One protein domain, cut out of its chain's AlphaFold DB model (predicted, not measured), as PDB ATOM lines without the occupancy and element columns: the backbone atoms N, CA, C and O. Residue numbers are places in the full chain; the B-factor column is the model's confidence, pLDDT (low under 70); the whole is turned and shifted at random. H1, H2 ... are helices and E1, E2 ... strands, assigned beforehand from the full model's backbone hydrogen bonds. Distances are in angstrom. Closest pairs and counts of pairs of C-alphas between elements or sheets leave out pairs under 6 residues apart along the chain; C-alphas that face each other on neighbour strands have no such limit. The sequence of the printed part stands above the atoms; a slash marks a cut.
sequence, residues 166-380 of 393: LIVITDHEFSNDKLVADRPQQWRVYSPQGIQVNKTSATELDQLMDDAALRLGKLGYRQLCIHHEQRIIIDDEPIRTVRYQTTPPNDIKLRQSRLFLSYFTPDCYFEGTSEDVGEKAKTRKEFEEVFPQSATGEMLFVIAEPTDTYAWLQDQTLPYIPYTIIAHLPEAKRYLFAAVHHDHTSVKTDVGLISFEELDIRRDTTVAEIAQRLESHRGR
ATOM      1  N   LEU A 166     -29.518  37.382  52.841       92.19
ATOM      2  CA  LEU A 166     -28.590  37.789  53.885       92.19
ATOM      3  C   LEU A 166     -28.030  39.165  53.534       92.19
ATOM      4  O   LEU A 166     -27.470  39.345  52.460       92.19
ATOM      5  N   ILE A 167     -28.220  40.132  54.419       92.38
ATOM      6  CA  ILE A 167     -27.866  41.534  54.232       92.38
ATOM      7  C   ILE A 167     -26.655  41.833  55.109       92.38
ATOM      8  O   ILE A 167     -26.731  41.731  56.334       92.38
ATOM      9  N   VAL A 168     -25.541  42.185  54.478       92.12
ATOM     10  CA  VAL A 168     -24.328  42.676  55.135       92.12
ATOM     11  C   VAL A 168     -24.377  44.191  55.137       92.12
ATOM     12  O   VAL A 168     -24.460  44.782  54.068       92.12
ATOM     13  N   ILE A 169     -24.319  44.812  56.309       88.88
ATOM     14  CA  ILE A 169     -24.407  46.261  56.469       88.88
ATOM     15  C   ILE A 169     -23.026  46.839  56.786       88.88
ATOM     16  O   ILE A 169     -22.343  46.344  57.691       88.88
ATOM     17  N   THR A 170     -22.664  47.924  56.103       87.62
ATOM     18  CA  THR A 170     -21.512  48.776  56.427       87.62
ATOM     19  C   THR A 170     -21.929  50.231  56.567       87.62
ATOM     20  O   THR A 170     -22.648  50.761  55.719       87.62
ATOM     21  N   ASP A 171     -21.416  50.891  57.602       88.00
ATOM     22  CA  ASP A 171     -21.631  52.317  57.831       88.00
ATOM     23  C   ASP A 171     -20.463  53.133  57.264       88.00
ATOM     24  O   ASP A 171     -19.294  52.805  57.482       88.00
ATOM     25  N   HIS A 172     -20.801  54.192  56.535       87.44
ATOM     26  CA  HIS A 172     -19.897  55.212  56.028       87.44
ATOM     27  C   HIS A 172     -20.272  56.535  56.693       87.44
ATOM     28  O   HIS A 172     -21.249  57.178  56.305       87.44
ATOM     29  N   GLU A 173     -19.517  56.897  57.726       88.75
ATOM     30  CA  GLU A 173     -19.731  58.112  58.508       88.75
ATOM     31  C   GLU A 173     -18.921  59.272  57.933       88.75
ATOM     32  O   GLU A 173     -17.719  59.146  57.695       88.75
ATOM     33  N   PHE A 174     -19.583  60.406  57.739       88.25
ATOM     34  CA  PHE A 174     -19.006  61.634  57.226       88.25
ATOM     35  C   PHE A 174     -19.223  62.759  58.223       88.25
ATOM     36  O   PHE A 174     -20.352  63.016  58.638       88.25
ATOM     37  N   SER A 175     -18.148  63.478  58.527       87.75
ATOM     38  CA  SER A 175     -18.220  64.725  59.279       87.75
ATOM     39  C   SER A 175     -17.529  65.827  58.497       87.75
ATOM     40  O   SER A 175     -16.429  65.631  57.977       87.75
ATOM     41  N   ASN A 176     -18.186  66.984  58.383       85.31
ATOM     42  CA  ASN A 176     -17.729  68.104  57.552       85.31
ATOM     43  C   ASN A 176     -17.352  67.663  56.121       85.31
ATOM     44  O   ASN A 176     -16.267  67.978  55.629       85.31
ATOM     45  N   ASP A 177     -18.227  66.876  55.485       82.88
ATOM     46  CA  ASP A 177     -18.047  66.331  54.129       82.88
ATOM     47  C   ASP A 177     -16.803  65.437  53.937       82.88
ATOM     48  O   ASP A 177     -16.348  65.215  52.811       82.88
ATOM     49  N   LYS A 178     -16.235  64.904  55.024       85.56
ATOM     50  CA  LYS A 178     -15.081  63.998  54.994       85.56
ATOM     51  C   LYS A 178     -15.399  62.667  55.645       85.56
ATOM     52  O   LYS A 178     -15.941  62.637  56.748       85.56
ATOM     53  N   LEU A 179     -15.014  61.581  54.979       85.00
ATOM     54  CA  LEU A 179     -15.115  60.240  55.536       85.00
ATOM     55  C   LEU A 179     -14.295  60.135  56.833       85.00
ATOM     56  O   LEU A 179     -13.089  60.386  56.847       85.00
ATOM     57  N   VAL A 180     -14.956  59.745  57.921       84.62
ATOM     58  CA  VAL A 180     -14.354  59.627  59.258       84.62
ATOM     59  C   VAL A 180     -13.397  58.435  59.331       84.62
ATOM     60  O   VAL A 180     -12.341  58.514  59.959       84.62
ATOM     61  N   ALA A 181     -13.742  57.324  58.678       77.00
ATOM     62  CA  ALA A 181     -12.912  56.128  58.620       77.00
ATOM     63  C   ALA A 181     -13.083  55.388  57.289       77.00
ATOM     64  O   ALA A 181     -14.196  55.119  56.850       77.00
ATOM     65  N   ASP A 182     -11.960  54.985  56.695       66.69
ATOM     66  CA  ASP A 182     -11.913  54.270  55.409       66.69
ATOM     67  C   ASP A 182     -12.287  52.777  55.521       66.69
ATOM     68  O   ASP A 182     -12.389  52.052  54.534       66.69
ATOM     69  N   ARG A 183     -12.488  52.271  56.745       61.06
ATOM     70  CA  ARG A 183     -12.900  50.882  56.988       61.06
ATOM     71  C   ARG A 183     -14.095  50.821  57.934       61.06
ATOM     72  O   ARG A 183     -14.115  51.571  58.912       61.06
ATOM     73  N   PRO A 184     -15.043  49.892  57.698       56.53
ATOM     74  CA  PRO A 184     -16.185  49.708  58.579       56.53
ATOM     75  C   PRO A 184     -15.690  49.327  59.974       56.53
ATOM     76  O   PRO A 184     -15.010  48.315  60.156       56.53
ATOM     77  N   GLN A 185     -16.023  50.155  60.963       60.94
ATOM     78  CA  GLN A 185     -15.644  49.903  62.354       60.94
ATOM     79  C   GLN A 185     -16.479  48.780  62.981       60.94
ATOM     80  O   GLN A 185     -16.061  48.168  63.963       60.94
ATOM     81  N   GLN A 186     -17.655  48.496  62.409       68.44
ATOM     82  CA  GLN A 186     -18.598  47.492  62.889       68.44
ATOM     83  C   GLN A 186     -19.259  46.776  61.709       68.44
ATOM     84  O   GLN A 186     -19.742  47.413  60.776       68.44
ATOM     85  N   TRP A 187     -19.310  45.447  61.777       73.12
ATOM     86  CA  TRP A 187     -20.046  44.625  60.821       73.12
ATOM     87  C   TRP A 187     -21.382  44.216  61.418       73.12
ATOM     88  O   TRP A 187     -21.450  43.706  62.542       73.12
ATOM     89  N   ARG A 188     -22.451  44.390  60.643       82.25
ATOM     90  CA  ARG A 188     -23.782  43.908  61.007       82.25
ATOM     91  C   ARG A 188     -24.307  43.046  59.881       82.25
ATOM     92  O   ARG A 188     -24.181  43.395  58.714       82.25
ATOM     93  N   VAL A 189     -24.872  41.904  60.242       86.12
ATOM     94  CA  VAL A 189     -25.474  40.991  59.278       86.12
ATOM     95  C   VAL A 189     -26.869  40.649  59.756       86.12
ATOM     96  O   VAL A 189     -27.073  40.313  60.924       86.12
ATOM     97  N   TYR A 190     -27.841  40.709  58.858       87.50
ATOM     98  CA  TYR A 190     -29.188  40.266  59.170       87.50
ATOM     99  C   TYR A 190     -29.851  39.585  57.979       87.50
ATOM    100  O   TYR A 190     -29.429  39.718  56.840       87.50
ATOM    101  N   SER A 191     -30.908  38.839  58.250       88.69
ATOM    102  CA  SER A 191     -31.769  38.216  57.263       88.69
ATOM    103  C   SER A 191     -33.216  38.579  57.589       88.69
ATOM    104  O   SER A 191     -33.633  38.405  58.741       88.69
ATOM    105  N   PRO A 192     -34.015  39.016  56.600       82.88
ATOM    106  CA  PRO A 192     -35.460  39.183  56.765       82.88
ATOM    107  C   PRO A 192     -36.170  37.895  57.194       82.88
ATOM    108  O   PRO A 192     -37.266  37.940  57.738       82.88
ATOM    109  N   GLN A 193     -35.519  36.739  57.033       83.00
ATOM    110  CA  GLN A 193     -35.989  35.440  57.506       83.00
ATOM    111  C   GLN A 193     -35.731  35.215  59.015       83.00
ATOM    112  O   GLN A 193     -35.660  34.077  59.476       83.00
ATOM    113  N   GLY A 194     -35.603  36.292  59.799       73.00
ATOM    114  CA  GLY A 194     -35.579  36.251  61.265       73.00
ATOM    115  C   GLY A 194     -34.210  35.995  61.895       73.00
ATOM    116  O   GLY A 194     -34.140  35.618  63.063       73.00
ATOM    117  N   ILE A 195     -33.114  36.192  61.154       77.06
ATOM    118  CA  ILE A 195     -31.753  36.075  61.696       77.06
ATOM    119  C   ILE A 195     -31.149  37.464  61.847       77.06
ATOM    120  O   ILE A 195     -31.077  38.216  60.887       77.06
ATOM    121  N   GLN A 196     -30.658  37.792  63.037       76.00
ATOM    122  CA  GLN A 196     -29.845  38.984  63.264       76.00
ATOM    123  C   GLN A 196     -28.535  38.582  63.933       76.00
ATOM    124  O   GLN A 196     -28.516  37.756  64.852       76.00
ATOM    125  N   VAL A 197     -27.433  39.156  63.456       68.44
ATOM    126  CA  VAL A 197     -26.097  38.969  64.010       68.44
ATOM    127  C   VAL A 197     -25.449  40.345  64.153       68.44
ATOM    128  O   VAL A 197     -25.056  40.982  63.177       68.44
ATOM    129  N   ASN A 198     -25.361  40.807  65.399       64.38
ATOM    130  CA  ASN A 198     -24.698  42.049  65.775       64.38
ATOM    131  C   ASN A 198     -23.435  41.697  66.570       64.38
ATOM    132  O   ASN A 198     -23.525  40.964  67.558       64.38
ATOM    133  N   LYS A 199     -22.263  42.174  66.142       52.94
ATOM    134  CA  LYS A 199     -21.029  42.038  66.922       52.94
ATOM    135  C   LYS A 199     -20.266  43.362  66.896       52.94
ATOM    136  O   LYS A 199     -19.470  43.615  66.001       52.94
ATOM    137  N   THR A 200     -20.457  44.165  67.936       50.00
ATOM    138  CA  THR A 200     -19.736  45.425  68.193       50.00
ATOM    139  C   THR A 200     -18.254  45.231  68.553       50.00
ATOM    140  O   THR A 200     -17.536  46.207  68.742       50.00
ATOM    141  N   SER A 201     -17.763  43.986  68.628       42.75
ATOM    142  CA  SER A 201     -16.367  43.669  68.968       42.75
ATOM    143  C   SER A 201     -15.782  42.442  68.240       42.75
ATOM    144  O   SER A 201     -14.814  41.854  68.728       42.75
ATOM    145  N   ALA A 202     -16.350  42.010  67.102       41.56
ATOM    146  CA  ALA A 202     -15.833  40.871  66.323       41.56
ATOM    147  C   ALA A 202     -15.076  41.306  65.064       41.56
ATOM    148  O   ALA A 202     -15.483  42.232  64.372       41.56
ATOM    149  N   THR A 203     -13.981  40.605  64.770       51.62
ATOM    150  CA  THR A 203     -12.955  41.059  63.821       51.62
ATOM    151  C   THR A 203     -13.009  40.443  62.419       51.62
ATOM    152  O   THR A 203     -12.169  40.820  61.613       51.62
ATOM    153  N   GLU A 204     -13.953  39.550  62.073       70.69
ATOM    154  CA  GLU A 204     -14.034  38.974  60.710       70.69
ATOM    155  C   GLU A 204     -15.486  38.730  60.239       70.69
ATOM    156  O   GLU A 204     -16.249  38.010  60.889       70.69
ATOM    157  N   LEU A 205     -15.855  39.321  59.092       76.38
ATOM    158  CA  LEU A 205     -17.168  39.194  58.436       76.38
ATOM    159  C   LEU A 205     -17.515  37.736  58.092       76.38
ATOM    160  O   LEU A 205     -18.661  37.331  58.267       76.38
ATOM    161  N   ASP A 206     -16.532  36.938  57.671       78.94
ATOM    162  CA  ASP A 206     -16.719  35.528  57.300       78.94
ATOM    163  C   ASP A 206     -17.410  34.733  58.421       78.94
ATOM    164  O   ASP A 206     -18.387  34.031  58.175       78.94
ATOM    165  N   GLN A 207     -16.999  34.926  59.681       80.75
ATOM    166  CA  GLN A 207     -17.620  34.236  60.817       80.75
ATOM    167  C   GLN A 207     -19.075  34.669  61.037       80.75
ATOM    168  O   GLN A 207     -19.911  33.858  61.433       80.75
ATOM    169  N   LEU A 208     -19.397  35.950  60.816       80.00
ATOM    170  CA  LEU A 208     -20.781  36.434  60.905       80.00
ATOM    171  C   LEU A 208     -21.656  35.776  59.837       80.00
ATOM    172  O   LEU A 208     -22.785  35.375  60.126       80.00
ATOM    173  N   MET A 209     -21.119  35.657  58.625       84.06
ATOM    174  CA  MET A 209     -21.793  35.028  57.497       84.06
ATOM    175  C   MET A 209     -21.998  33.532  57.734       84.06
ATOM    176  O   MET A 209     -23.107  33.048  57.523       84.06
ATOM    177  N   ASP A 210     -20.992  32.828  58.256       83.75
ATOM    178  CA  ASP A 210     -21.082  31.408  58.611       83.75
ATOM    179  C   ASP A 210     -22.108  31.163  59.726       83.75
ATOM    180  O   ASP A 210     -22.969  30.286  59.603       83.75
ATOM    181  N   ASP A 211     -22.080  31.976  60.789       85.38
ATOM    182  CA  ASP A 211     -23.046  31.899  61.892       85.38
ATOM    183  C   ASP A 211     -24.482  32.090  61.373       85.38
ATOM    184  O   ASP A 211     -25.401  31.358  61.763       85.38
ATOM    185  N   ALA A 212     -24.692  33.068  60.486       85.25
ATOM    186  CA  ALA A 212     -25.996  33.345  59.899       85.25
ATOM    187  C   ALA A 212     -26.444  32.237  58.935       85.25
ATOM    188  O   ALA A 212     -27.574  31.751  59.039       85.25
ATOM    189  N   ALA A 213     -25.558  31.785  58.046       82.88
ATOM    190  CA  ALA A 213     -25.810  30.705  57.100       82.88
ATOM    191  C   ALA A 213     -26.168  29.397  57.817       82.88
ATOM    192  O   ALA A 213     -27.128  28.727  57.435       82.88
ATOM    193  N   LEU A 214     -25.468  29.058  58.906       85.69
ATOM    194  CA  LEU A 214     -25.760  27.874  59.713       85.69
ATOM    195  C   LEU A 214     -27.161  27.944  60.336       85.69
ATOM    196  O   LEU A 214     -27.895  26.952  60.333       85.69
ATOM    197  N   ARG A 215     -27.556  29.109  60.863       86.75
ATOM    198  CA  ARG A 215     -28.903  29.317  61.422       86.75
ATOM    199  C   ARG A 215     -29.980  29.201  60.340       86.75
ATOM    200  O   ARG A 215     -30.957  28.487  60.546       86.75
ATOM    201  N   LEU A 216     -29.774  29.813  59.174       84.75
ATOM    202  CA  LEU A 216     -30.679  29.693  58.023       84.75
ATOM    203  C   LEU A 216     -30.773  28.242  57.520       84.75
ATOM    204  O   LEU A 216     -31.863  27.746  57.229       84.75
ATOM    205  N   GLY A 217     -29.658  27.512  57.512       84.94
ATOM    206  CA  GLY A 217     -29.619  26.086  57.196       84.94
ATOM    207  C   GLY A 217     -30.477  25.244  58.147       84.94
ATOM    208  O   GLY A 217     -31.231  24.376  57.694       84.94
ATOM    209  N   LYS A 218     -30.446  25.534  59.455       86.19
ATOM    210  CA  LYS A 218     -31.320  24.884  60.453       86.19
ATOM    211  C   LYS A 218     -32.807  25.184  60.224       86.19
ATOM    212  O   LYS A 218     -33.637  24.331  60.513       86.19
ATOM    213  N   LEU A 219     -33.133  26.341  59.646       83.56
ATOM    214  CA  LEU A 219     -34.497  26.729  59.255       83.56
ATOM    215  C   LEU A 219     -34.945  26.144  57.898       83.56
ATOM    216  O   LEU A 219     -36.056  26.407  57.440       83.56
ATOM    217  N   GLY A 220     -34.103  25.331  57.250       84.56
ATOM    218  CA  GLY A 220     -34.443  24.636  56.006       84.56
ATOM    219  C   GLY A 220     -34.120  25.409  54.727       84.56
ATOM    220  O   GLY A 220     -34.447  24.931  53.641       84.56
ATOM    221  N   TYR A 221     -33.452  26.561  54.821       83.50
ATOM    222  CA  TYR A 221     -32.922  27.256  53.650       83.50
ATOM    223  C   TYR A 221     -31.700  26.516  53.104       83.50
ATOM    224  O   TYR A 221     -30.916  25.924  53.853       83.50
ATOM    225  N   ARG A 222     -31.577  26.471  51.777       83.69
ATOM    226  CA  ARG A 222     -30.546  25.678  51.076       83.69
ATOM    227  C   ARG A 222     -29.787  26.479  50.025       83.69
ATOM    228  O   ARG A 222     -28.796  25.991  49.496       83.69
ATOM    229  N   GLN A 223     -30.241  27.695  49.746       85.62
ATOM    230  CA  GLN A 223     -29.583  28.656  48.876       85.62
ATOM    231  C   GLN A 223     -29.530  30.003  49.589       85.62
ATOM    232  O   GLN A 223     -30.430  30.333  50.365       85.62
ATOM    233  N   LEU A 224     -28.472  30.765  49.326       86.12
ATOM    234  CA  LEU A 224     -28.273  32.096  49.883       86.12
ATOM    235  C   LEU A 224     -28.182  33.109  48.748       86.12
ATOM    236  O   LEU A 224     -27.457  32.902  47.777       86.12
ATOM    237  N   CYS A 225     -28.897  34.212  48.914       90.62
ATOM    238  CA  CYS A 225     -28.722  35.432  48.152       90.62
ATOM    239  C   CYS A 225     -28.138  36.479  49.103       90.62
ATOM    240  O   CYS A 225     -28.761  36.813  50.113       90.62
ATOM    241  N   ILE A 226     -26.922  36.948  48.823       92.38
ATOM    242  CA  ILE A 226     -26.226  37.901  49.693       92.38
ATOM    243  C   ILE A 226     -26.353  39.291  49.089       92.38
ATOM    244  O   ILE A 226     -26.176  39.474  47.884       92.38
ATOM    245  N   HIS A 227     -26.642  40.255  49.950       95.19
ATOM    246  CA  HIS A 227     -26.767  41.665  49.636       95.19
ATOM    247  C   HIS A 227     -25.771  42.443  50.474       95.19
ATOM    248  O   HIS A 227     -25.522  42.104  51.631       95.19
ATOM    249  N   HIS A 228     -25.230  43.498  49.891       93.88
ATOM    250  CA  HIS A 228     -24.471  44.500  50.608       93.88
ATOM    251  C   HIS A 228     -25.322  45.755  50.734       93.88
ATOM    252  O   HIS A 228     -25.936  46.200  49.765       93.88
ATOM    253  N   GLU A 229     -25.380  46.279  51.945       94.12
ATOM    254  CA  GLU A 229     -26.111  47.463  52.337       94.12
ATOM    255  C   GLU A 229     -25.130  48.491  52.885       94.12
ATOM    256  O   GLU A 229     -24.518  48.298  53.933       94.12
ATOM    257  N   GLN A 230     -24.990  49.599  52.176       93.12
ATOM    258  CA  GLN A 230     -24.096  50.677  52.560       93.12
ATOM    259  C   GLN A 230     -24.936  51.828  53.096       93.12
ATOM    260  O   GLN A 230     -25.763  52.369  52.364       93.12
ATOM    261  N   ARG A 231     -24.735  52.178  54.368       91.69
ATOM    262  CA  ARG A 231     -25.405  53.291  55.050       91.69
ATOM    263  C   ARG A 231     -24.482  54.501  55.043       91.69
ATOM    264  O   ARG A 231     -23.356  54.421  55.513       91.69
ATOM    265  N   ILE A 232     -24.963  55.606  54.499       92.56
ATOM    266  CA  ILE A 232     -24.269  56.881  54.391       92.56
ATOM    267  C   ILE A 232     -24.832  57.760  55.497       92.56
ATOM    268  O   ILE A 232     -26.019  58.098  55.481       92.56
ATOM    269  N   ILE A 233     -23.982  58.075  56.465       89.94
ATOM    270  CA  ILE A 233     -24.323  58.825  57.668       89.94
ATOM    271  C   ILE A 233     -23.569  60.145  57.582       89.94
ATOM    272  O   ILE A 233     -22.342  60.151  57.601       89.94
ATOM    273  N   ILE A 234     -24.300  61.244  57.442       88.62
ATOM    274  CA  ILE A 234     -23.755  62.602  57.397       88.62
ATOM    275  C   ILE A 234     -24.406  63.365  58.545       88.62
ATOM    276  O   ILE A 234     -25.605  63.197  58.777       88.62
ATOM    277  N   ASP A 235     -23.618  64.166  59.258       82.00
ATOM    278  CA  ASP A 235     -24.098  65.007  60.358       82.00
ATOM    279  C   ASP A 235     -25.375  65.776  59.957       82.00
ATOM    280  O   ASP A 235     -25.425  66.417  58.906       82.00
ATOM    281  N   ASP A 236     -26.411  65.686  60.798       82.88
ATOM    282  CA  ASP A 236     -27.707  66.369  60.648       82.88
ATOM    283  C   ASP A 236     -28.503  66.070  59.354       82.88
ATOM    284  O   ASP A 236     -29.468  66.774  59.046       82.88
ATOM    285  N   GLU A 237     -28.166  65.009  58.610       87.00
ATOM    286  CA  GLU A 237     -28.929  64.553  57.441       87.00
ATOM    287  C   GLU A 237     -29.602  63.181  57.670       87.00
ATOM    288  O   GLU A 237     -29.090  62.342  58.417       87.00
ATOM    289  N   PRO A 238     -30.719  62.880  56.974       86.31
ATOM    290  CA  PRO A 238     -31.280  61.531  56.946       86.31
ATOM    291  C   PRO A 238     -30.281  60.490  56.428       86.31
ATOM    292  O   PRO A 238     -29.542  60.724  55.461       86.31
ATOM    293  N   ILE A 239     -30.313  59.295  57.021       89.81
ATOM    294  CA  ILE A 239     -29.419  58.200  56.634       89.81
ATOM    295  C   ILE A 239     -29.866  57.663  55.279       89.81
ATOM    296  O   ILE A 239     -31.004  57.222  55.104       89.81
ATOM    297  N   ARG A 240     -28.952  57.651  54.314       93.62
ATOM    298  CA  ARG A 240     -29.209  57.105  52.976       93.62
ATOM    299  C   ARG A 240     -28.581  55.736  52.884       93.62
ATOM    300  O   ARG A 240     -27.433  55.558  53.264       93.62
ATOM    301  N   THR A 241     -29.332  54.765  52.398       94.75
ATOM    302  CA  THR A 241     -28.922  53.365  52.418       94.75
ATOM    303  C   THR A 241     -29.027  52.791  51.020       94.75
ATOM    304  O   THR A 241     -30.115  52.760  50.455       94.75
ATOM    305  N   VAL A 242     -27.914  52.337  50.447       96.31
ATOM    306  CA  VAL A 242     -27.892  51.700  49.123       96.31
ATOM    307  C   VAL A 242     -27.671  50.210  49.301       96.31
ATOM    308  O   VAL A 242     -26.646  49.785  49.834       96.31
ATOM    309  N   ARG A 243     -28.622  49.412  48.823       97.25
ATOM    310  CA  ARG A 243     -28.565  47.957  48.866       97.25
ATOM    311  C   ARG A 243     -28.463  47.369  47.473       97.25
ATOM    312  O   ARG A 243     -29.232  47.726  46.587       97.25
ATOM    313  N   TYR A 244     -27.561  46.413  47.301       96.06
ATOM    314  CA  TYR A 244     -27.433  45.654  46.063       96.06
ATOM    315  C   TYR A 244     -27.013  44.211  46.337       96.06
ATOM    316  O   TYR A 244     -26.354  43.906  47.331       96.06
ATOM    317  N   GLN A 245     -27.378  43.311  45.432       95.12
ATOM    318  CA  GLN A 245     -26.988  41.907  45.510       95.12
ATOM    319  C   GLN A 245     -25.508  41.726  45.156       95.12
ATOM    320  O   GLN A 245     -25.056  42.164  44.100       95.12
ATOM    321  N   THR A 246     -24.775  41.016  46.010       91.06
ATOM    322  CA  THR A 246     -23.375  40.624  45.795       91.06
ATOM    323  C   THR A 246     -23.214  39.141  45.500       91.06
ATOM    324  O   THR A 246     -22.214  38.745  44.909       91.06
ATOM    325  N   THR A 247     -24.164  38.298  45.916       86.31
ATOM    326  CA  THR A 247     -24.147  36.862  45.614       86.31
ATOM    327  C   THR A 247     -25.520  36.382  45.132       86.31
ATOM    328  O   THR A 247     -26.498  36.526  45.871       86.31
ATOM    329  N   PRO A 248     -25.597  35.777  43.932       88.25
ATOM    330  CA  PRO A 248     -24.509  35.669  42.952       88.25
ATOM    331  C   PRO A 248     -24.018  37.054  42.470       88.25
ATOM    332  O   PRO A 248     -24.813  38.001  42.499       88.25
ATOM    333  N   PRO A 249     -22.733  37.188  42.074       84.25
ATOM    334  CA  PRO A 249     -22.179  38.449  41.589       84.25
ATOM    335  C   PRO A 249     -22.941  38.992  40.386       84.25
ATOM    336  O   PRO A 249     -23.393  38.231  39.530       84.25
ATOM    337  N   ASN A 250     -23.064  40.316  40.323       87.06
ATOM    338  CA  ASN A 250     -23.733  41.004  39.234       87.06
ATOM    339  C   ASN A 250     -23.102  42.381  38.991       87.06
ATOM    340  O   ASN A 250     -23.256  43.301  39.798       87.06
ATOM    341  N   ASP A 251     -22.404  42.523  37.866       88.38
ATOM    342  CA  ASP A 251     -21.653  43.740  37.546       88.38
ATOM    343  C   ASP A 251     -22.560  44.941  37.252       88.38
ATOM    344  O   ASP A 251     -22.178  46.081  37.525       88.38
ATOM    345  N   ILE A 252     -23.776  44.705  36.748       88.75
ATOM    346  CA  ILE A 252     -24.756  45.767  36.487       88.75
ATOM    347  C   ILE A 252     -25.216  46.367  37.816       88.75
ATOM    348  O   ILE A 252     -25.130  47.585  37.996       88.75
ATOM    349  N   LYS A 253     -25.621  45.521  38.772       92.75
ATOM    350  CA  LYS A 253     -26.027  45.961  40.116       92.75
ATOM    351  C   LYS A 253     -24.868  46.633  40.860       92.75
ATOM    352  O   LYS A 253     -25.077  47.664  41.493       92.75
ATOM    353  N   LEU A 254     -23.640  46.116  40.738       89.38
ATOM    354  CA  LEU A 254     -22.448  46.733  41.335       89.38
ATOM    355  C   LEU A 254     -22.127  48.108  40.727       89.38
ATOM    356  O   LEU A 254     -21.783  49.047  41.443       89.38
ATOM    357  N   ARG A 255     -22.213  48.254  39.402       89.38
ATOM    358  CA  ARG A 255     -21.971  49.544  38.741       89.38
ATOM    359  C   ARG A 255     -23.027  50.570  39.142       89.38
ATOM    360  O   ARG A 255     -22.682  51.711  39.432       89.38
ATOM    361  N   GLN A 256     -24.296  50.166  39.167       90.75
ATOM    362  CA  GLN A 256     -25.393  51.027  39.602       90.75
ATOM    363  C   GLN A 256     -25.232  51.431  41.066       90.75
ATOM    364  O   GLN A 256     -25.327  52.616  41.365       90.75
ATOM    365  N   SER A 257     -24.912  50.502  41.971       92.19
ATOM    366  CA  SER A 257     -24.714  50.852  43.379       92.19
ATOM    367  C   SER A 257     -23.614  51.899  43.560       92.19
ATOM    368  O   SER A 257     -23.837  52.880  44.262       92.19
ATOM    369  N   ARG A 258     -22.480  51.772  42.855       90.75
ATOM    370  CA  ARG A 258     -21.394  52.771  42.868       90.75
ATOM    371  C   ARG A 258     -21.830  54.146  42.366       90.75
ATOM    372  O   ARG A 258     -21.486  55.148  42.987       90.75
ATOM    373  N   LEU A 259     -22.609  54.195  41.285       88.56
ATOM    374  CA  LEU A 259     -23.161  55.448  40.768       88.56
ATOM    375  C   LEU A 259     -24.042  56.140  41.822       88.56
ATOM    376  O   LEU A 259     -23.847  57.316  42.110       88.56
ATOM    377  N   PHE A 260     -24.975  55.403  42.431       88.75
ATOM    378  CA  PHE A 260     -25.883  55.955  43.441       88.75
ATOM    379  C   PHE A 260     -25.163  56.359  44.728       88.75
ATOM    380  O   PHE A 260     -25.455  57.413  45.288       88.75
ATOM    381  N   LEU A 261     -24.170  55.579  45.160       90.56
ATOM    382  CA  LEU A 261     -23.326  55.929  46.301       90.56
ATOM    383  C   LEU A 261     -22.602  57.258  46.089       90.56
ATOM    384  O   LEU A 261     -22.544  58.063  47.014       90.56
ATOM    385  N   SER A 262     -22.111  57.526  44.878       88.81
ATOM    386  CA  SER A 262     -21.416  58.776  44.545       88.81
ATOM    387  C   SER A 262     -22.295  60.027  44.698       88.81
ATOM    388  O   SER A 262     -21.813  61.074  45.123       88.81
ATOM    389  N   TYR A 263     -23.605  59.930  44.433       86.81
ATOM    390  CA  TYR A 263     -24.534  61.045  44.682       86.81
ATOM    391  C   TYR A 263     -24.717  61.341  46.174       86.81
ATOM    392  O   TYR A 263     -24.952  62.487  46.560       86.81
ATOM    393  N   PHE A 264     -24.631  60.312  47.018       88.12
ATOM    394  CA  PHE A 264     -24.850  60.449  48.456       88.12
ATOM    395  C   PHE A 264     -23.578  60.754  49.239       88.12
ATOM    396  O   PHE A 264     -23.667  61.282  50.341       88.12
ATOM    397  N   THR A 265     -22.406  60.459  48.690       87.81
ATOM    398  CA  THR A 265     -21.129  60.610  49.388       87.81
ATOM    399  C   THR A 265     -20.436  61.908  48.959       87.81
ATOM    400  O   THR A 265     -20.219  62.121  47.763       87.81
ATOM    401  N   PRO A 266     -20.085  62.808  49.894       83.06
ATOM    402  CA  PRO A 266     -19.463  64.090  49.558       83.06
ATOM    403  C   PRO A 266     -18.133  63.950  48.797       83.06
ATOM    404  O   PRO A 266     -17.951  64.572  47.751       83.06
ATOM    405  N   ASP A 267     -17.235  63.083  49.263       79.19
ATOM    406  CA  ASP A 267     -15.834  63.000  48.822       79.19
ATOM    407  C   ASP A 267     -15.526  61.887  47.800       79.19
ATOM    408  O   ASP A 267     -14.392  61.786  47.331       79.19
ATOM    409  N   CYS A 268     -16.510  61.068  47.420       76.31
ATOM    410  CA  CYS A 268     -16.324  59.979  46.461       76.31
ATOM    411  C   CYS A 268     -16.928  60.337  45.104       76.31
ATOM    412  O   CYS A 268     -18.082  60.740  45.027       76.31
ATOM    413  N   TYR A 269     -16.164  60.183  44.026       79.06
ATOM    414  CA  TYR A 269     -16.639  60.422  42.666       79.06
ATOM    415  C   TYR A 269     -16.772  59.117  41.884       79.06
ATOM    416  O   TYR A 269     -15.911  58.235  41.946       79.06
ATOM    417  N   PHE A 270     -17.824  59.044  41.078       76.00
ATOM    418  CA  PHE A 270     -18.012  58.034  40.054       76.00
ATOM    419  C   PHE A 270     -18.400  58.708  38.737       76.00
ATOM    420  O   PHE A 270     -19.181  59.663  38.728       76.00
ATOM    421  N   GLU A 271     -17.871  58.195  37.626       74.06
ATOM    422  CA  GLU A 271     -18.154  58.716  36.288       74.06
ATOM    423  C   GLU A 271     -19.671  58.818  36.049       74.06
ATOM    424  O   GLU A 271     -20.407  57.840  36.214       74.06
ATOM    425  N   GLY A 272     -20.133  60.016  35.678       70.31
ATOM    426  CA  GLY A 272     -21.558  60.338  35.523       70.31
ATOM    427  C   GLY A 272     -22.201  61.039  36.727       70.31
ATOM    428  O   GLY A 272     -23.390  61.329  36.686       70.31
ATOM    429  N   THR A 273     -21.441  61.341  37.781       75.06
ATOM    430  CA  THR A 273     -21.889  62.199  38.897       75.06
ATOM    431  C   THR A 273     -21.122  63.522  38.928       75.06
ATOM    432  O   THR A 273     -20.174  63.694  38.169       75.06
ATOM    433  N   SER A 274     -21.540  64.483  39.757       78.00
ATOM    434  CA  SER A 274     -20.775  65.723  39.967       78.00
ATOM    435  C   SER A 274     -19.625  65.493  40.950       78.00
ATOM    436  O   SER A 274     -19.769  64.713  41.886       78.00
ATOM    437  N   GLU A 275     -18.497  66.179  40.762       84.88
ATOM    438  CA  GLU A 275     -17.430  66.284  41.773       84.88
ATOM    439  C   GLU A 275     -17.726  67.388  42.803       84.88
ATOM    440  O   GLU A 275     -17.116  67.418  43.871       84.88
ATOM    441  N   ASP A 276     -18.672  68.286  42.503       87.44
ATOM    442  CA  ASP A 276     -19.001  69.417  43.360       87.44
ATOM    443  C   ASP A 276     -19.834  68.976  44.572       87.44
ATOM    444  O   ASP A 276     -20.945  68.448  44.460       87.44
ATOM    445  N   VAL A 277     -19.288  69.226  45.763       85.81
ATOM    446  CA  VAL A 277     -19.917  68.864  47.041       85.81
ATOM    447  C   VAL A 277     -21.264  69.575  47.224       85.81
ATOM    448  O   VAL A 277     -22.200  68.981  47.762       85.81
ATOM    449  N   GLY A 278     -21.397  70.814  46.740       87.56
ATOM    450  CA  GLY A 278     -22.633  71.593  46.818       87.56
ATOM    451  C   GLY A 278     -23.742  71.042  45.921       87.56
ATOM    452  O   GLY A 278     -24.886  70.917  46.362       87.56
ATOM    453  N   GLU A 279     -23.422  70.647  44.689       87.00
ATOM    454  CA  GLU A 279     -24.355  69.984  43.772       87.00
ATOM    455  C   GLU A 279     -24.815  68.627  44.317       87.00
ATOM    456  O   GLU A 279     -26.006  68.297  44.251       87.00
ATOM    457  N   LYS A 280     -23.906  67.859  44.930       87.56
ATOM    458  CA  LYS A 280     -24.269  66.623  45.634       87.56
ATOM    459  C   LYS A 280     -25.173  66.891  46.831       87.56
ATOM    460  O   LYS A 280     -26.186  66.214  46.977       87.56
ATOM    461  N   ALA A 281     -24.866  67.892  47.655       89.00
ATOM    462  CA  ALA A 281     -25.710  68.277  48.787       89.00
ATOM    463  C   ALA A 281     -27.114  68.709  48.332       89.00
ATOM    464  O   ALA A 281     -28.114  68.324  48.938       89.00
ATOM    465  N   LYS A 282     -27.211  69.446  47.219       89.88
ATOM    466  CA  LYS A 282     -28.497  69.786  46.600       89.88
ATOM    467  C   LYS A 282     -29.255  68.532  46.157       89.88
ATOM    468  O   LYS A 282     -30.420  68.378  46.505       89.88
ATOM    469  N   THR A 283     -28.579  67.612  45.468       87.38
ATOM    470  CA  THR A 283     -29.167  66.331  45.046       87.38
ATOM    471  C   THR A 283     -29.677  65.531  46.250       87.38
ATOM    472  O   THR A 283     -30.793  65.021  46.236       87.38
ATOM    473  N   ARG A 284     -28.902  65.463  47.340       89.44
ATOM    474  CA  ARG A 284     -29.302  64.788  48.582       89.44
ATOM    475  C   ARG A 284     -30.580  65.367  49.192       89.44
ATOM    476  O   ARG A 284     -31.406  64.584  49.666       89.44
ATOM    477  N   LYS A 285     -30.755  66.693  49.160       89.44
ATOM    478  CA  LYS A 285     -31.981  67.371  49.616       89.44
ATOM    479  C   LYS A 285     -33.179  67.082  48.716       89.44
ATOM    480  O   LYS A 285     -34.243  66.754  49.218       89.44
ATOM    481  N   GLU A 286     -33.001  67.115  47.396       88.62
ATOM    482  CA  GLU A 286     -34.071  66.751  46.452       88.62
ATOM    483  C   GLU A 286     -34.563  65.312  46.698       88.62
ATOM    484  O   GLU A 286     -35.762  65.038  46.693       88.62
ATOM    485  N   PHE A 287     -33.647  64.385  46.987       87.00
ATOM    486  CA  PHE A 287     -34.001  63.000  47.302       87.00
ATOM    487  C   PHE A 287     -34.802  62.872  48.599       87.00
ATOM    488  O   PHE A 287     -35.727  62.064  48.662       87.00
ATOM    489  N   GLU A 288     -34.460  63.662  49.613       84.38
ATOM    490  CA  GLU A 288     -35.159  63.685  50.897       84.38
ATOM    491  C   GLU A 288     -36.626  64.116  50.758       84.38
ATOM    492  O   GLU A 288     -37.498  63.550  51.416       84.38
ATOM    493  N   GLU A 289     -36.910  65.073  49.873       83.75
ATOM    494  CA  GLU A 289     -38.270  65.558  49.611       83.75
ATOM    495  C   GLU A 289     -39.127  64.526  48.857       83.75
ATOM    496  O   GLU A 289     -40.346  64.431  49.045       83.75
ATOM    497  N   VAL A 290     -38.496  63.736  47.984       83.19
ATOM    498  CA  VAL A 290     -39.196  62.828  47.069       83.19
ATOM    499  C   VAL A 290     -39.415  61.447  47.692       83.19
ATOM    500  O   VAL A 290     -40.535  60.912  47.641       83.19
ATOM    501  N   PHE A 291     -38.366  60.861  48.273       87.06
ATOM    502  CA  PHE A 291     -38.327  59.446  48.638       87.06
ATOM    503  C   PHE A 291     -38.770  59.177  50.081       87.06
ATOM    504  O   PHE A 291     -38.570  60.001  50.971       87.06
ATOM    505  N   PRO A 292     -39.414  58.023  50.333       82.00
ATOM    506  CA  PRO A 292     -39.925  57.700  51.652       82.00
ATOM    507  C   PRO A 292     -38.786  57.395  52.625       82.00
ATOM    508  O   PRO A 292     -37.794  56.754  52.271       82.00
ATOM    509  N   GLN A 293     -38.986  57.804  53.873       82.88
ATOM    510  CA  GLN A 293     -38.096  57.516  54.989       82.88
ATOM    511  C   GLN A 293     -38.761  56.505  55.925       82.88
ATOM    512  O   GLN A 293     -39.983  56.487  56.084       82.88
ATOM    513  N   SER A 294     -37.962  55.662  56.566       78.19
ATOM    514  CA  SER A 294     -38.412  54.865  57.700       78.19
ATOM    515  C   SER A 294     -38.788  55.773  58.882       78.19
ATOM    516  O   SER A 294     -38.454  56.958  58.921       78.19
ATOM    517  N   ALA A 295     -39.420  55.200  59.910       67.38
ATOM    518  CA  ALA A 295     -39.698  55.921  61.156       67.38
ATOM    519  C   ALA A 295     -38.425  56.442  61.863       67.38
ATOM    520  O   ALA A 295     -38.514  57.333  62.700       67.38
ATOM    521  N   THR A 296     -37.252  55.888  61.534       67.81
ATOM    522  CA  THR A 296     -35.942  56.301  62.056       67.81
ATOM    523  C   THR A 296     -35.205  57.277  61.135       67.81
ATOM    524  O   THR A 296     -34.039  57.567  61.385       67.81
ATOM    525  N   GLY A 297     -35.855  57.788  60.082       75.94
ATOM    526  CA  GLY A 297     -35.248  58.727  59.133       75.94
ATOM    527  C   GLY A 297     -34.290  58.068  58.136       75.94
ATOM    528  O   GLY A 297     -33.394  58.726  57.614       75.94
ATOM    529  N   GLU A 298     -34.431  56.762  57.885       85.56
ATOM    530  CA  GLU A 298     -33.588  56.040  56.923       85.56
ATOM    531  C   GLU A 298     -34.288  55.905  55.567       85.56
ATOM    532  O   GLU A 298     -35.408  55.402  55.481       85.56
ATOM    533  N   MET A 299     -33.609  56.293  54.491       91.88
ATOM    534  CA  MET A 299     -34.040  56.042  53.115       91.88
ATOM    535  C   MET A 299     -33.336  54.802  52.568       91.88
ATOM    536  O   MET A 299     -32.113  54.800  52.430       91.88
ATOM    537  N   LEU A 300     -34.096  53.765  52.217       93.75
ATOM    538  CA  LEU A 300     -33.564  52.544  51.611       93.75
ATOM    539  C   LEU A 300     -33.745  52.560  50.090       93.75
ATOM    540  O   LEU A 300     -34.866  52.603  49.588       93.75
ATOM    541  N   PHE A 301     -32.643  52.461  49.356       96.25
ATOM    542  CA  PHE A 301     -32.588  52.338  47.904       96.25
ATOM    543  C   PHE A 301     -32.131  50.926  47.535       96.25
ATOM    544  O   PHE A 301     -31.018  50.526  47.874       96.25
ATOM    545  N   VAL A 302     -32.977  50.167  46.842       97.12
ATOM    546  CA  VAL A 302     -32.685  48.791  46.421       97.12
ATOM    547  C   VAL A 302     -32.369  48.781  44.931       97.12
ATOM    548  O   VAL A 302     -33.239  49.060  44.105       97.12
ATOM    549  N   ILE A 303     -31.122  48.454  44.596       97.69
ATOM    550  CA  ILE A 303     -30.658  48.302  43.218       97.69
ATOM    551  C   ILE A 303     -31.205  46.996  42.640       97.69
ATOM    552  O   ILE A 303     -30.940  45.910  43.164       97.69
ATOM    553  N   ALA A 304     -31.935  47.114  41.538       96.69
ATOM    554  CA  ALA A 304     -32.591  46.017  40.850       96.69
ATOM    555  C   ALA A 304     -32.318  46.059  39.343       96.69
ATOM    556  O   ALA A 304     -32.092  47.108  38.737       96.69
ATOM    557  N   GLU A 305     -32.378  44.890  38.726       96.00
ATOM    558  CA  GLU A 305     -32.418  44.737  37.283       96.00
ATOM    559  C   GLU A 305     -33.860  44.700  36.778       96.00
ATOM    560  O   GLU A 305     -34.763  44.292  37.509       96.00
ATOM    561  N   PRO A 306     -34.094  45.050  35.500       96.44
ATOM    562  CA  PRO A 306     -35.424  44.976  34.897       96.44
ATOM    563  C   PRO A 306     -36.072  43.584  34.987       96.44
ATOM    564  O   PRO A 306     -37.295  43.483  34.991       96.44
ATOM    565  N   THR A 307     -35.265  42.523  35.064       95.88
ATOM    566  CA  THR A 307     -35.699  41.121  35.147       95.88
ATOM    567  C   THR A 307     -35.951  40.629  36.569       95.88
ATOM    568  O   THR A 307     -36.555  39.567  36.732       95.88
ATOM    569  N   ASP A 308     -35.509  41.361  37.598       95.88
ATOM    570  CA  ASP A 308     -35.827  41.008  38.981       95.88
ATOM    571  C   ASP A 308     -37.342  41.099  39.197       95.88
ATOM    572  O   ASP A 308     -38.025  41.927  38.592       95.88
ATOM    573  N   THR A 309     -37.878  40.256  40.074       96.31
ATOM    574  CA  THR A 309     -39.314  40.213  40.366       96.31
ATOM    575  C   THR A 309     -39.659  40.962  41.646       96.31
ATOM    576  O   THR A 309     -38.830  41.135  42.544       96.31
ATOM    577  N   TYR A 310     -40.923  41.353  41.780       93.69
ATOM    578  CA  TYR A 310     -41.434  41.920  43.020       93.69
ATOM    579  C   TYR A 310     -41.281  40.952  44.209       93.69
ATOM    580  O   TYR A 310     -40.949  41.388  45.307       93.69
ATOM    581  N   ALA A 311     -41.408  39.637  43.999       89.19
ATOM    582  CA  ALA A 311     -41.079  38.633  45.013       89.19
ATOM    583  C   ALA A 311     -39.648  38.776  45.541       89.19
ATOM    584  O   ALA A 311     -39.442  38.775  46.750       89.19
ATOM    585  N   TRP A 312     -38.669  38.921  44.645       93.12
ATOM    586  CA  TRP A 312     -37.263  39.083  45.023       93.12
ATOM    587  C   TRP A 312     -37.017  40.384  45.806       93.12
ATOM    588  O   TRP A 312     -36.204  40.408  46.733       93.12
ATOM    589  N   LEU A 313     -37.736  41.461  45.471       92.12
ATOM    590  CA  LEU A 313     -37.709  42.717  46.229       92.12
ATOM    591  C   LEU A 313     -38.346  42.566  47.618       92.12
ATOM    592  O   LEU A 313     -37.799  43.057  48.600       92.12
ATOM    593  N   GLN A 314     -39.479  41.876  47.707       84.94
ATOM    594  CA  GLN A 314     -40.201  41.671  48.961       84.94
ATOM    595  C   GLN A 314     -39.445  40.729  49.912       84.94
ATOM    596  O   GLN A 314     -39.419  40.947  51.119       84.94
ATOM    597  N   ASP A 315     -38.787  39.694  49.389       86.62
ATOM    598  CA  ASP A 315     -38.124  38.668  50.209       86.62
ATOM    599  C   ASP A 315     -36.835  39.162  50.889       86.62
ATOM    600  O   ASP A 315     -36.346  38.534  51.837       86.62
ATOM    601  N   GLN A 316     -36.281  40.287  50.428       88.75
ATOM    602  CA  GLN A 316     -35.086  40.905  51.007       88.75
ATOM    603  C   GLN A 316     -35.388  42.055  51.978       88.75
ATOM    604  O   GLN A 316     -34.479  42.506  52.677       88.75
ATOM    605  N   THR A 317     -36.618  42.555  52.049       80.88
ATOM    606  CA  THR A 317     -36.977  43.702  52.892       80.88
ATOM    607  C   THR A 317     -37.696  43.249  54.163       80.88
ATOM    608  O   THR A 317     -38.328  42.196  54.214       80.88
ATOM    609  N   LEU A 318     -37.537  44.011  55.250       71.44
ATOM    610  CA  LEU A 318     -38.304  43.760  56.471       71.44
ATOM    611  C   LEU A 318     -39.715  44.340  56.309       71.44
ATOM    612  O   LEU A 318     -39.851  45.401  55.688       71.44
ATOM    613  N   PRO A 319     -40.745  43.709  56.905       56.28
ATOM    614  CA  PRO A 319     -42.075  44.301  56.975       56.28
ATOM    615  C   PRO A 319     -41.961  45.709  57.575       56.28
ATOM    616  O   PRO A 319     -41.219  45.891  58.540       56.28
ATOM    617  N   TYR A 320     -42.663  46.697  57.015       63.69
ATOM    618  CA  TYR A 320     -42.731  48.091  57.501       63.69
ATOM    619  C   TYR A 320     -41.577  49.037  57.131       63.69
ATOM    620  O   TYR A 320     -41.688  50.237  57.399       63.69
ATOM    621  N   ILE A 321     -40.505  48.566  56.484       73.56
ATOM    622  CA  ILE A 321     -39.445  49.455  55.975       73.56
ATOM    623  C   ILE A 321     -39.793  49.869  54.539       73.56
ATOM    624  O   ILE A 321     -39.788  49.000  53.664       73.56
ATOM    625  N   PRO A 322     -40.094  51.151  54.260       85.31
ATOM    626  CA  PRO A 322     -40.331  51.590  52.896       85.31
ATOM    627  C   PRO A 322     -39.006  51.578  52.132       85.31
ATOM    628  O   PRO A 322     -37.931  51.721  52.718       85.31
ATOM    629  N   TYR A 323     -39.067  51.403  50.819       93.44
ATOM    630  CA  TYR A 323     -37.865  51.367  49.996       93.44
ATOM    631  C   TYR A 323     -38.136  51.896  48.596       93.44
ATOM    632  O   TYR A 323     -39.249  51.829  48.084       93.44
ATOM    633  N   THR A 324     -37.098  52.406  47.951       95.25
ATOM    634  CA  THR A 324     -37.149  52.862  46.566       95.25
ATOM    635  C   THR A 324     -36.458  51.840  45.681       95.25
ATOM    636  O   THR A 324     -35.281  51.540  45.876       95.25
ATOM    637  N   ILE A 325     -37.182  51.307  44.699       96.00
ATOM    638  CA  ILE A 325     -36.614  50.469  43.641       96.00
ATOM    639  C   ILE A 325     -35.849  51.372  42.686       96.00
ATOM    640  O   ILE A 325     -36.402  52.356  42.186       96.00
ATOM    641  N   ILE A 326     -34.608  50.993  42.409       95.50
ATOM    642  CA  ILE A 326     -33.718  51.669  41.478       95.50
ATOM    643  C   ILE A 326     -33.334  50.691  40.381       95.50
ATOM    644  O   ILE A 326     -32.657  49.703  40.647       95.50
ATOM    645  N   ALA A 327     -33.738  50.975  39.145       94.25
ATOM    646  CA  ALA A 327     -33.379  50.140  38.004       94.25
ATOM    647  C   ALA A 327     -33.118  50.984  36.760       94.25
ATOM    648  O   ALA A 327     -33.924  51.837  36.396       94.25
ATOM    649  N   HIS A 328     -32.003  50.737  36.078       92.56
ATOM    650  CA  HIS A 328     -31.799  51.273  34.733       92.56
ATOM    651  C   HIS A 328     -32.635  50.467  33.737       92.56
ATOM    652  O   HIS A 328     -32.510  49.245  33.690       92.56
ATOM    653  N   LEU A 329     -33.451  51.148  32.934       90.06
ATOM    654  CA  LEU A 329     -34.278  50.568  31.879       90.06
ATOM    655  C   LEU A 329     -33.597  50.835  30.526       90.06
ATOM    656  O   LEU A 329     -33.733  51.941  29.993       90.06
ATOM    657  N   PRO A 330     -32.853  49.865  29.956       85.44
ATOM    658  CA  PRO A 330     -32.014  50.113  28.782       85.44
ATOM    659  C   PRO A 330     -32.817  50.547  27.554       85.44
ATOM    660  O   PRO A 330     -32.397  51.447  26.831       85.44
ATOM    661  N   GLU A 331     -33.989  49.945  27.348       85.75
ATOM    662  CA  GLU A 331     -34.868  50.233  26.208       85.75
ATOM    663  C   GLU A 331     -35.400  51.671  26.243       85.75
ATOM    664  O   GLU A 331     -35.450  52.344  25.215       85.75
ATOM    665  N   ALA A 332     -35.719  52.169  27.440       81.38
ATOM    666  CA  ALA A 332     -36.216  53.525  27.656       81.38
ATOM    667  C   ALA A 332     -35.096  54.557  27.897       81.38
ATOM    668  O   ALA A 332     -35.387  55.744  28.033       81.38
ATOM    669  N   LYS A 333     -33.826  54.121  27.969       86.56
ATOM    670  CA  LYS A 333     -32.640  54.953  28.260       86.56
ATOM    671  C   LYS A 333     -32.819  55.864  29.481       86.56
ATOM    672  O   LYS A 333     -32.426  57.028  29.466       86.56
ATOM    673  N   ARG A 334     -33.448  55.345  30.535       87.12
ATOM    674  CA  ARG A 334     -33.743  56.097  31.760       87.12
ATOM    675  C   ARG A 334     -33.671  55.202  32.987       87.12
ATOM    676  O   ARG A 334     -33.735  53.978  32.882       87.12
ATOM    677  N   TYR A 335     -33.616  55.820  34.157       89.75
ATOM    678  CA  TYR A 335     -33.807  55.124  35.425       89.75
ATOM    679  C   TYR A 335     -35.287  55.085  35.824       89.75
ATOM    680  O   TYR A 335     -36.056  56.018  35.573       89.75
ATOM    681  N   LEU A 336     -35.681  53.983  36.455       92.56
ATOM    682  CA  LEU A 336     -36.877  53.860  37.270       92.56
ATOM    683  C   LEU A 336     -36.533  54.207  38.716       92.56
ATOM    684  O   LEU A 336     -35.579  53.666  39.272       92.56
ATOM    685  N   PHE A 337     -37.387  55.033  39.312       92.62
ATOM    686  CA  PHE A 337     -37.458  55.274  40.744       92.62
ATOM    687  C   PHE A 337     -38.882  54.960  41.196       92.62
ATOM    688  O   PHE A 337     -39.801  55.712  40.873       92.62
ATOM    689  N   ALA A 338     -39.081  53.841  41.890       93.06
ATOM    690  CA  ALA A 338     -40.400  53.447  42.388       93.06
ATOM    691  C   ALA A 338     -40.378  53.329  43.915       93.06
ATOM    692  O   ALA A 338     -39.784  52.406  44.468       93.06
ATOM    693  N   ALA A 339     -41.008  54.292  44.589       91.00
ATOM    694  CA  ALA A 339     -41.060  54.394  46.043       91.00
ATOM    695  C   ALA A 339     -42.148  53.480  46.623       91.00
ATOM    696  O   ALA A 339     -43.318  53.856  46.675       91.00
ATOM    697  N   VAL A 340     -41.765  52.284  47.058       88.56
ATOM    698  CA  VAL A 340     -42.642  51.313  47.718       88.56
ATOM    699  C   VAL A 340     -42.869  51.729  49.172       88.56
ATOM    700  O   VAL A 340     -41.921  51.940  49.931       88.56
ATOM    701  N   HIS A 341     -44.137  51.869  49.556       82.00
ATOM    702  CA  HIS A 341     -44.532  52.373  50.871       82.00
ATOM    703  C   HIS A 341     -44.510  51.276  51.955       82.00
ATOM    704  O   HIS A 341     -44.342  50.104  51.641       82.00
ATOM    705  N   HIS A 342     -44.678  51.637  53.234       72.38
ATOM    706  CA  HIS A 342     -44.461  50.763  54.406       72.38
ATOM    707  C   HIS A 342     -45.175  49.403  54.378       72.38
ATOM    708  O   HIS A 342     -44.645  48.422  54.897       72.38
ATOM    709  N   ASP A 343     -46.375  49.337  53.806       73.75
ATOM    710  CA  ASP A 343     -47.154  48.098  53.709       73.75
ATOM    711  C   ASP A 343     -46.661  47.159  52.596       73.75
ATOM    712  O   ASP A 343     -47.103  46.018  52.512       73.75
ATOM    713  N   HIS A 344     -45.733  47.628  51.759       81.12
ATOM    714  CA  HIS A 344     -45.259  46.971  50.542       81.12
ATOM    715  C   HIS A 344     -46.386  46.616  49.569       81.12
ATOM    716  O   HIS A 344     -46.215  45.755  48.720       81.12
ATOM    717  N   THR A 345     -47.531  47.280  49.652       83.12
ATOM    718  CA  THR A 345     -48.694  47.048  48.782       83.12
ATOM    719  C   THR A 345     -49.023  48.248  47.911       83.12
ATOM    720  O   THR A 345     -49.999  48.222  47.164       83.12
ATOM    721  N   SER A 346     -48.229  49.312  47.993       85.06
ATOM    722  CA  SER A 346     -48.440  50.529  47.225       85.06
ATOM    723  C   SER A 346     -47.123  51.185  46.837       85.06
ATOM    724  O   SER A 346     -46.082  51.004  47.477       85.06
ATOM    725  N   VAL A 347     -47.188  51.968  45.766       87.94
ATOM    726  CA  VAL A 347     -46.094  52.798  45.270       87.94
ATOM    727  C   VAL A 347     -46.526  54.257  45.256       87.94
ATOM    728  O   VAL A 347     -47.605  54.604  44.774       87.94
ATOM    729  N   LYS A 348     -45.677  55.124  45.805       81.94
ATOM    730  CA  LYS A 348     -45.854  56.574  45.770       81.94
ATOM    731  C   LYS A 348     -45.513  57.094  44.381       81.94
ATOM    732  O   LYS A 348     -44.444  56.815  43.837       81.94
ATOM    733  N   THR A 349     -46.420  57.893  43.847       81.94
ATOM    734  CA  THR A 349     -46.269  58.631  42.596       81.94
ATOM    735  C   THR A 349     -46.469  60.124  42.840       81.94
ATOM    736  O   THR A 349     -46.809  60.558  43.941       81.94
ATOM    737  N   ASP A 350     -46.268  60.908  41.790       72.56
ATOM    738  CA  ASP A 350     -46.539  62.342  41.727       72.56
ATOM    739  C   ASP A 350     -48.016  62.697  41.954       72.56
ATOM    740  O   ASP A 350     -48.310  63.771  42.472       72.56
ATOM    741  N   VAL A 351     -48.940  61.780  41.653       74.25
ATOM    742  CA  VAL A 351     -50.389  61.977  41.839       74.25
ATOM    743  C   VAL A 351     -50.936  61.327  43.117       74.25
ATOM    744  O   VAL A 351     -52.128  61.425  43.398       74.25
ATOM    745  N   GLY A 352     -50.076  60.683  43.914       81.19
ATOM    746  CA  GLY A 352     -50.445  60.016  45.165       81.19
ATOM    747  C   GLY A 352     -49.998  58.556  45.242       81.19
ATOM    748  O   GLY A 352     -49.159  58.097  44.464       81.19
ATOM    749  N   LEU A 353     -50.530  57.825  46.224       84.94
ATOM    750  CA  LEU A 353     -50.280  56.390  46.391       84.94
ATOM    751  C   LEU A 353     -51.160  55.591  45.429       84.94
ATOM    752  O   LEU A 353     -52.375  55.770  45.417       84.94
ATOM    753  N   ILE A 354     -50.546  54.683  44.675       89.75
ATOM    754  CA  ILE A 354     -51.243  53.728  43.812       89.75
ATOM    755  C   ILE A 354     -51.018  52.331  44.378       89.75
ATOM    756  O   ILE A 354     -49.888  51.960  44.709       89.75
ATOM    757  N   SER A 355     -52.092  51.555  44.506       91.56
ATOM    758  CA  SER A 355     -52.005  50.195  45.033       91.56
ATOM    759  C   SER A 355     -51.413  49.219  44.009       91.56
ATOM    760  O   SER A 355     -51.566  49.364  42.798       91.56
ATOM    761  N   PHE A 356     -50.748  48.182  44.503       91.81
ATOM    762  CA  PHE A 356     -50.249  47.078  43.689       91.81
ATOM    763  C   PHE A 356     -51.377  46.244  43.102       91.81
ATOM    764  O   PHE A 356     -51.227  45.762  41.987       91.81
ATOM    765  N   GLU A 357     -52.515  46.140  43.785       93.06
ATOM    766  CA  GLU A 357     -53.720  45.524  43.226       93.06
ATOM    767  C   GLU A 357     -54.198  46.274  41.973       93.06
ATOM    768  O   GLU A 357     -54.429  45.658  40.937       93.06
ATOM    769  N   GLU A 358     -54.255  47.607  42.026       93.31
ATOM    770  CA  GLU A 358     -54.644  48.442  40.882       93.31
ATOM    771  C   GLU A 358     -53.657  48.347  39.708       93.31
ATOM    772  O   GLU A 358     -54.060  48.406  38.546       93.31
ATOM    773  N   LEU A 359     -52.369  48.161  39.999       93.31
ATOM    774  CA  LEU A 359     -51.323  47.940  38.997       93.31
ATOM    775  C   LEU A 359     -51.162  46.458  38.605       93.31
ATOM    776  O   LEU A 359     -50.229  46.128  37.869       93.31
ATOM    777  N   ASP A 360     -52.014  45.555  39.099       95.56
ATOM    778  CA  ASP A 360     -51.908  44.094  38.928       95.56
ATOM    779  C   ASP A 360     -50.524  43.520  39.322       95.56
ATOM    780  O   ASP A 360     -50.057  42.509  38.791       95.56
ATOM    781  N   ILE A 361     -49.788  44.193  40.210       94.31
ATOM    782  CA  ILE A 361     -48.443  43.784  40.619       94.31
ATOM    783  C   ILE A 361     -48.557  42.532  41.482       94.31
ATOM    784  O   ILE A 361     -49.065  42.537  42.604       94.31
ATOM    785  N   ARG A 362     -48.036  41.442  40.932       94.31
ATOM    786  CA  ARG A 362     -47.964  40.125  41.551       94.31
ATOM    787  C   ARG A 362     -46.510  39.798  41.864       94.31
ATOM    788  O   ARG A 362     -45.578  40.435  41.382       94.31
ATOM    789  N   ARG A 363     -46.297  38.768  42.677       92.56
ATOM    790  CA  ARG A 363     -44.955  38.316  43.076       92.56
ATOM    791  C   ARG A 363     -44.050  37.955  41.890       92.56
ATOM    792  O   ARG A 363     -42.847  38.160  41.973       92.56
ATOM    793  N   ASP A 364     -44.613  37.454  40.797       95.69
ATOM    794  CA  ASP A 364     -43.915  37.140  39.546       95.69
ATOM    795  C   ASP A 364     -43.714  38.353  38.621       95.69
ATOM    796  O   ASP A 364     -42.985  38.239  37.642       95.69
ATOM    797  N   THR A 365     -44.312  39.509  38.928       97.31
ATOM    798  CA  THR A 365     -44.180  40.722  38.109       97.31
ATOM    799  C   THR A 365     -42.757  41.260  38.190       97.31
ATOM    800  O   THR A 365     -42.219  41.469  39.280       97.31
ATOM    801  N   THR A 366     -42.150  41.479  37.032       98.06
ATOM    802  CA  THR A 366     -40.784  41.988  36.889       98.06
ATOM    803  C   THR A 366     -40.710  43.497  37.103       98.06
ATOM    804  O   THR A 366     -41.691  44.219  36.928       98.06
ATOM    805  N   VAL A 367     -39.529  44.013  37.439       97.00
ATOM    806  CA  VAL A 367     -39.292  45.459  37.572       97.00
ATOM    807  C   VAL A 367     -39.573  46.205  36.261       97.00
ATOM    808  O   VAL A 367     -40.110  47.313  36.297       97.00
ATOM    809  N   ALA A 368     -39.275  45.600  35.107       96.12
ATOM    810  CA  ALA A 368     -39.633  46.146  33.797       96.12
ATOM    811  C   ALA A 368     -41.153  46.299  33.633       96.12
ATOM    812  O   ALA A 368     -41.633  47.359  33.231       96.12
ATOM    813  N   GLU A 369     -41.923  45.269  33.995       96.62
ATOM    814  CA  GLU A 369     -43.386  45.317  33.947       96.62
ATOM    815  C   GLU A 369     -43.949  46.336  34.944       96.62
ATOM    816  O   GLU A 369     -44.854  47.088  34.589       96.62
ATOM    817  N   ILE A 370     -43.397  46.430  36.161       95.56
ATOM    818  CA  ILE A 370     -43.773  47.475  37.129       95.56
ATOM    819  C   ILE A 370     -43.585  48.860  36.499       95.56
ATOM    820  O   ILE A 370     -44.492  49.691  36.563       95.56
ATOM    821  N   ALA A 371     -42.438  49.106  35.856       94.50
ATOM    822  CA  ALA A 371     -42.167  50.372  35.184       94.50
ATOM    823  C   ALA A 371     -43.191  50.672  34.082       94.50
ATOM    824  O   ALA A 371     -43.748  51.769  34.051       94.50
ATOM    825  N   GLN A 372     -43.470  49.694  33.218       93.50
ATOM    826  CA  GLN A 372     -44.424  49.833  32.118       93.50
ATOM    827  C   GLN A 372     -45.843  50.128  32.626       93.50
ATOM    828  O   GLN A 372     -46.565  50.945  32.050       93.50
ATOM    829  N   ARG A 373     -46.264  49.472  33.709       94.31
ATOM    830  CA  ARG A 373     -47.603  49.651  34.286       94.31
ATOM    831  C   ARG A 373     -47.750  50.999  34.972       94.31
ATOM    832  O   ARG A 373     -48.777  51.647  34.800       94.31
ATOM    833  N   LEU A 374     -46.709  51.459  35.662       91.12
ATOM    834  CA  LEU A 374     -46.643  52.817  36.200       91.12
ATOM    835  C   LEU A 374     -46.722  53.876  35.096       91.12
ATOM    836  O   LEU A 374     -47.464  54.845  35.233       91.12
ATOM    837  N   GLU A 375     -46.006  53.692  33.986       87.81
ATOM    838  CA  GLU A 375     -46.098  54.589  32.828       87.81
ATOM    839  C   GLU A 375     -47.487  54.571  32.193       87.81
ATOM    840  O   GLU A 375     -48.039  55.625  31.893       87.81
ATOM    841  N   SER A 376     -48.080  53.389  32.021       86.81
ATOM    842  CA  SER A 376     -49.424  53.246  31.446       86.81
ATOM    843  C   SER A 376     -50.496  53.875  32.340       86.81
ATOM    844  O   SER A 376     -51.483  54.412  31.840       86.81
ATOM    845  N   HIS A 377     -50.294  53.834  33.660       83.44
ATOM    846  CA  HIS A 377     -51.166  54.483  34.636       83.44
ATOM    847  C   HIS A 377     -50.995  56.009  34.620       83.44
ATOM    848  O   HIS A 377     -51.988  56.731  34.537       83.44
ATOM    849  N   ARG A 378     -49.751  56.506  34.531       70.81
ATOM    850  CA  ARG A 378     -49.455  57.927  34.264       70.81
ATOM    851  C   ARG A 378     -50.050  58.408  32.941       70.81
ATOM    852  O   ARG A 378     -50.594  59.497  32.881       70.81
ATOM    853  N   GLY A 379     -50.042  57.578  31.898       50.69
ATOM    854  CA  GLY A 379     -50.656  57.871  30.599       50.69
ATOM    855  C   GLY A 379     -52.186  58.021  30.622       50.69
ATOM    856  O   GLY A 379     -52.772  58.367  29.599       50.69
ATOM    857  N   ARG A 380     -52.849  57.779  31.764       45.72
ATOM    858  CA  ARG A 380     -54.264  58.121  31.987       45.72
ATOM    859  C   ARG A 380     -54.472  59.495  32.643       45.72
ATOM    860  O   ARG A 380     -55.608  59.963  32.650       45.72
TER     861      ARG A 380
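What this domain is: This is residues 166 to 380 of the 393 residues of the protein "Helix-turn-helix protein" of Mycobacterium sp. OK889 (UniProt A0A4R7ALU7). One long, strongly twisted sheet of ten strands runs through the domain, with H1 packed on E2 and E3 near one edge, H2 along E5 and E6, and H5 across E8 toward the other edge. H3 packs on one end of H2, and the short H4 lies beside the strands. The sheet is mixed, in the order E3 E2 E1 E4 E5 E6 E7 E8 E9 E10. The printed part has 215 residues, class mixed, helices and strands, running E1 E2 E3 H1 E4 E5 H2 H3 E6 H4 E7 E8 E9 E10 H5. It is compact, with a radius of gyration of the C-alphas of 17.5 A and spans of 55 by 48 by 32 A.

How they stand to each other: E4, residues 223 to 234, and E1, residues 166 to 175, are parallel at 13 degrees; N 168 and O 227, 2.8 A apart, are within hydrogen-bond range, as are the N and O pairs below. E1, E2, residues 187 to 191, and E3, residues 195 to 199, form a meander of antiparallel hairpins, with N 169 and O 188 at 2.8 A and N 197 and O 189 at 2.8 A. E4 and E5, residues 239 to 247, form a hairpin, with N 230 and O 242 at 2.9 A. E6, residues 298 to 303, is parallel to E5, with N 243 and O 301 at 2.8 A, and to E7, residues 323 to 329, with N 326 and O 302 at 2.9 A. E7, E8, residues 334 to 340, E9, residues 346 to 349, and E10, residues 352 to 355, form a second meander of hairpins, with N 325 and O 338 at 2.8 A, N 348 and O 339 at 2.8 A, and N 347 and O 354 at 2.9 A. H1, residues 205 to 218, is on the sheet; its closest C-alphas to E3 are Ala 212 and Ile 195, 6.6 A. E3, H1, E4 is a split strand-helix-strand unit, with E2 and E1 between its strands and a right-handed crossover. H2, residues 251 to 264, lies over E5 and E6 at a height of 7.4 A over the sheet, along the strands, at 8 degrees to E5 on the local plane; its closest C-alphas to E5 are Lys 253 and Tyr 244, 6.1 A. With residues 263 to 264 alone it touches H3, residues 277 to 290, about perpendicular at 78 degrees, closest at the C-alphas of Tyr 263 and Lys 280, 5.7 A. H3 is on the sheet, over none of its strands. H4, residues 310 to 315, is on the sheet, over none of its strands, with a local plane only just fitted, to 6 C-alphas. H5, residues 367 to 378, lies over E8 at a height of 6.3 A, across the strands at 83 degrees on the local plane; the closest C-alphas are Leu 336 and Ala 371, 6.7 A. The strand-helix-strand units, with parallel neighbour strands, are E5, H2 H3, E6, left-handed, and E6, H4, E7, right-handed. The whole makes three layers, helices on both faces of the sheet: H1, H2 and H3 on one, H5 on the other. In H1, H3, H4 and H5 every O i to N i+4 pair is within hydrogen-bond range; in H2, 9 of 10 are.

Where its parts are: E1 begins at C-alpha 166, (-28.590, 37.789, 53.885), and is 29.4 A long. E4 is 35.5 A and E5 24.6 A; H1, H2 and H3 are 20.2 A each. H5, 16.4 A, ends at C-alpha 378, (-49.455, 57.927, 34.264).

The domain as a whole: The two C-alphas farthest apart, Ser 201 and Arg 380, are 54.9 A apart. The printed part has no cut; the links E1 to E2, H2 to H3 and E10 to H5 are long. Mean pLDDT of the printed part is 84.8; residues 182 to 186, 197 to 203, 295 to 296, 319 to 320 and 379 to 380 are under 70.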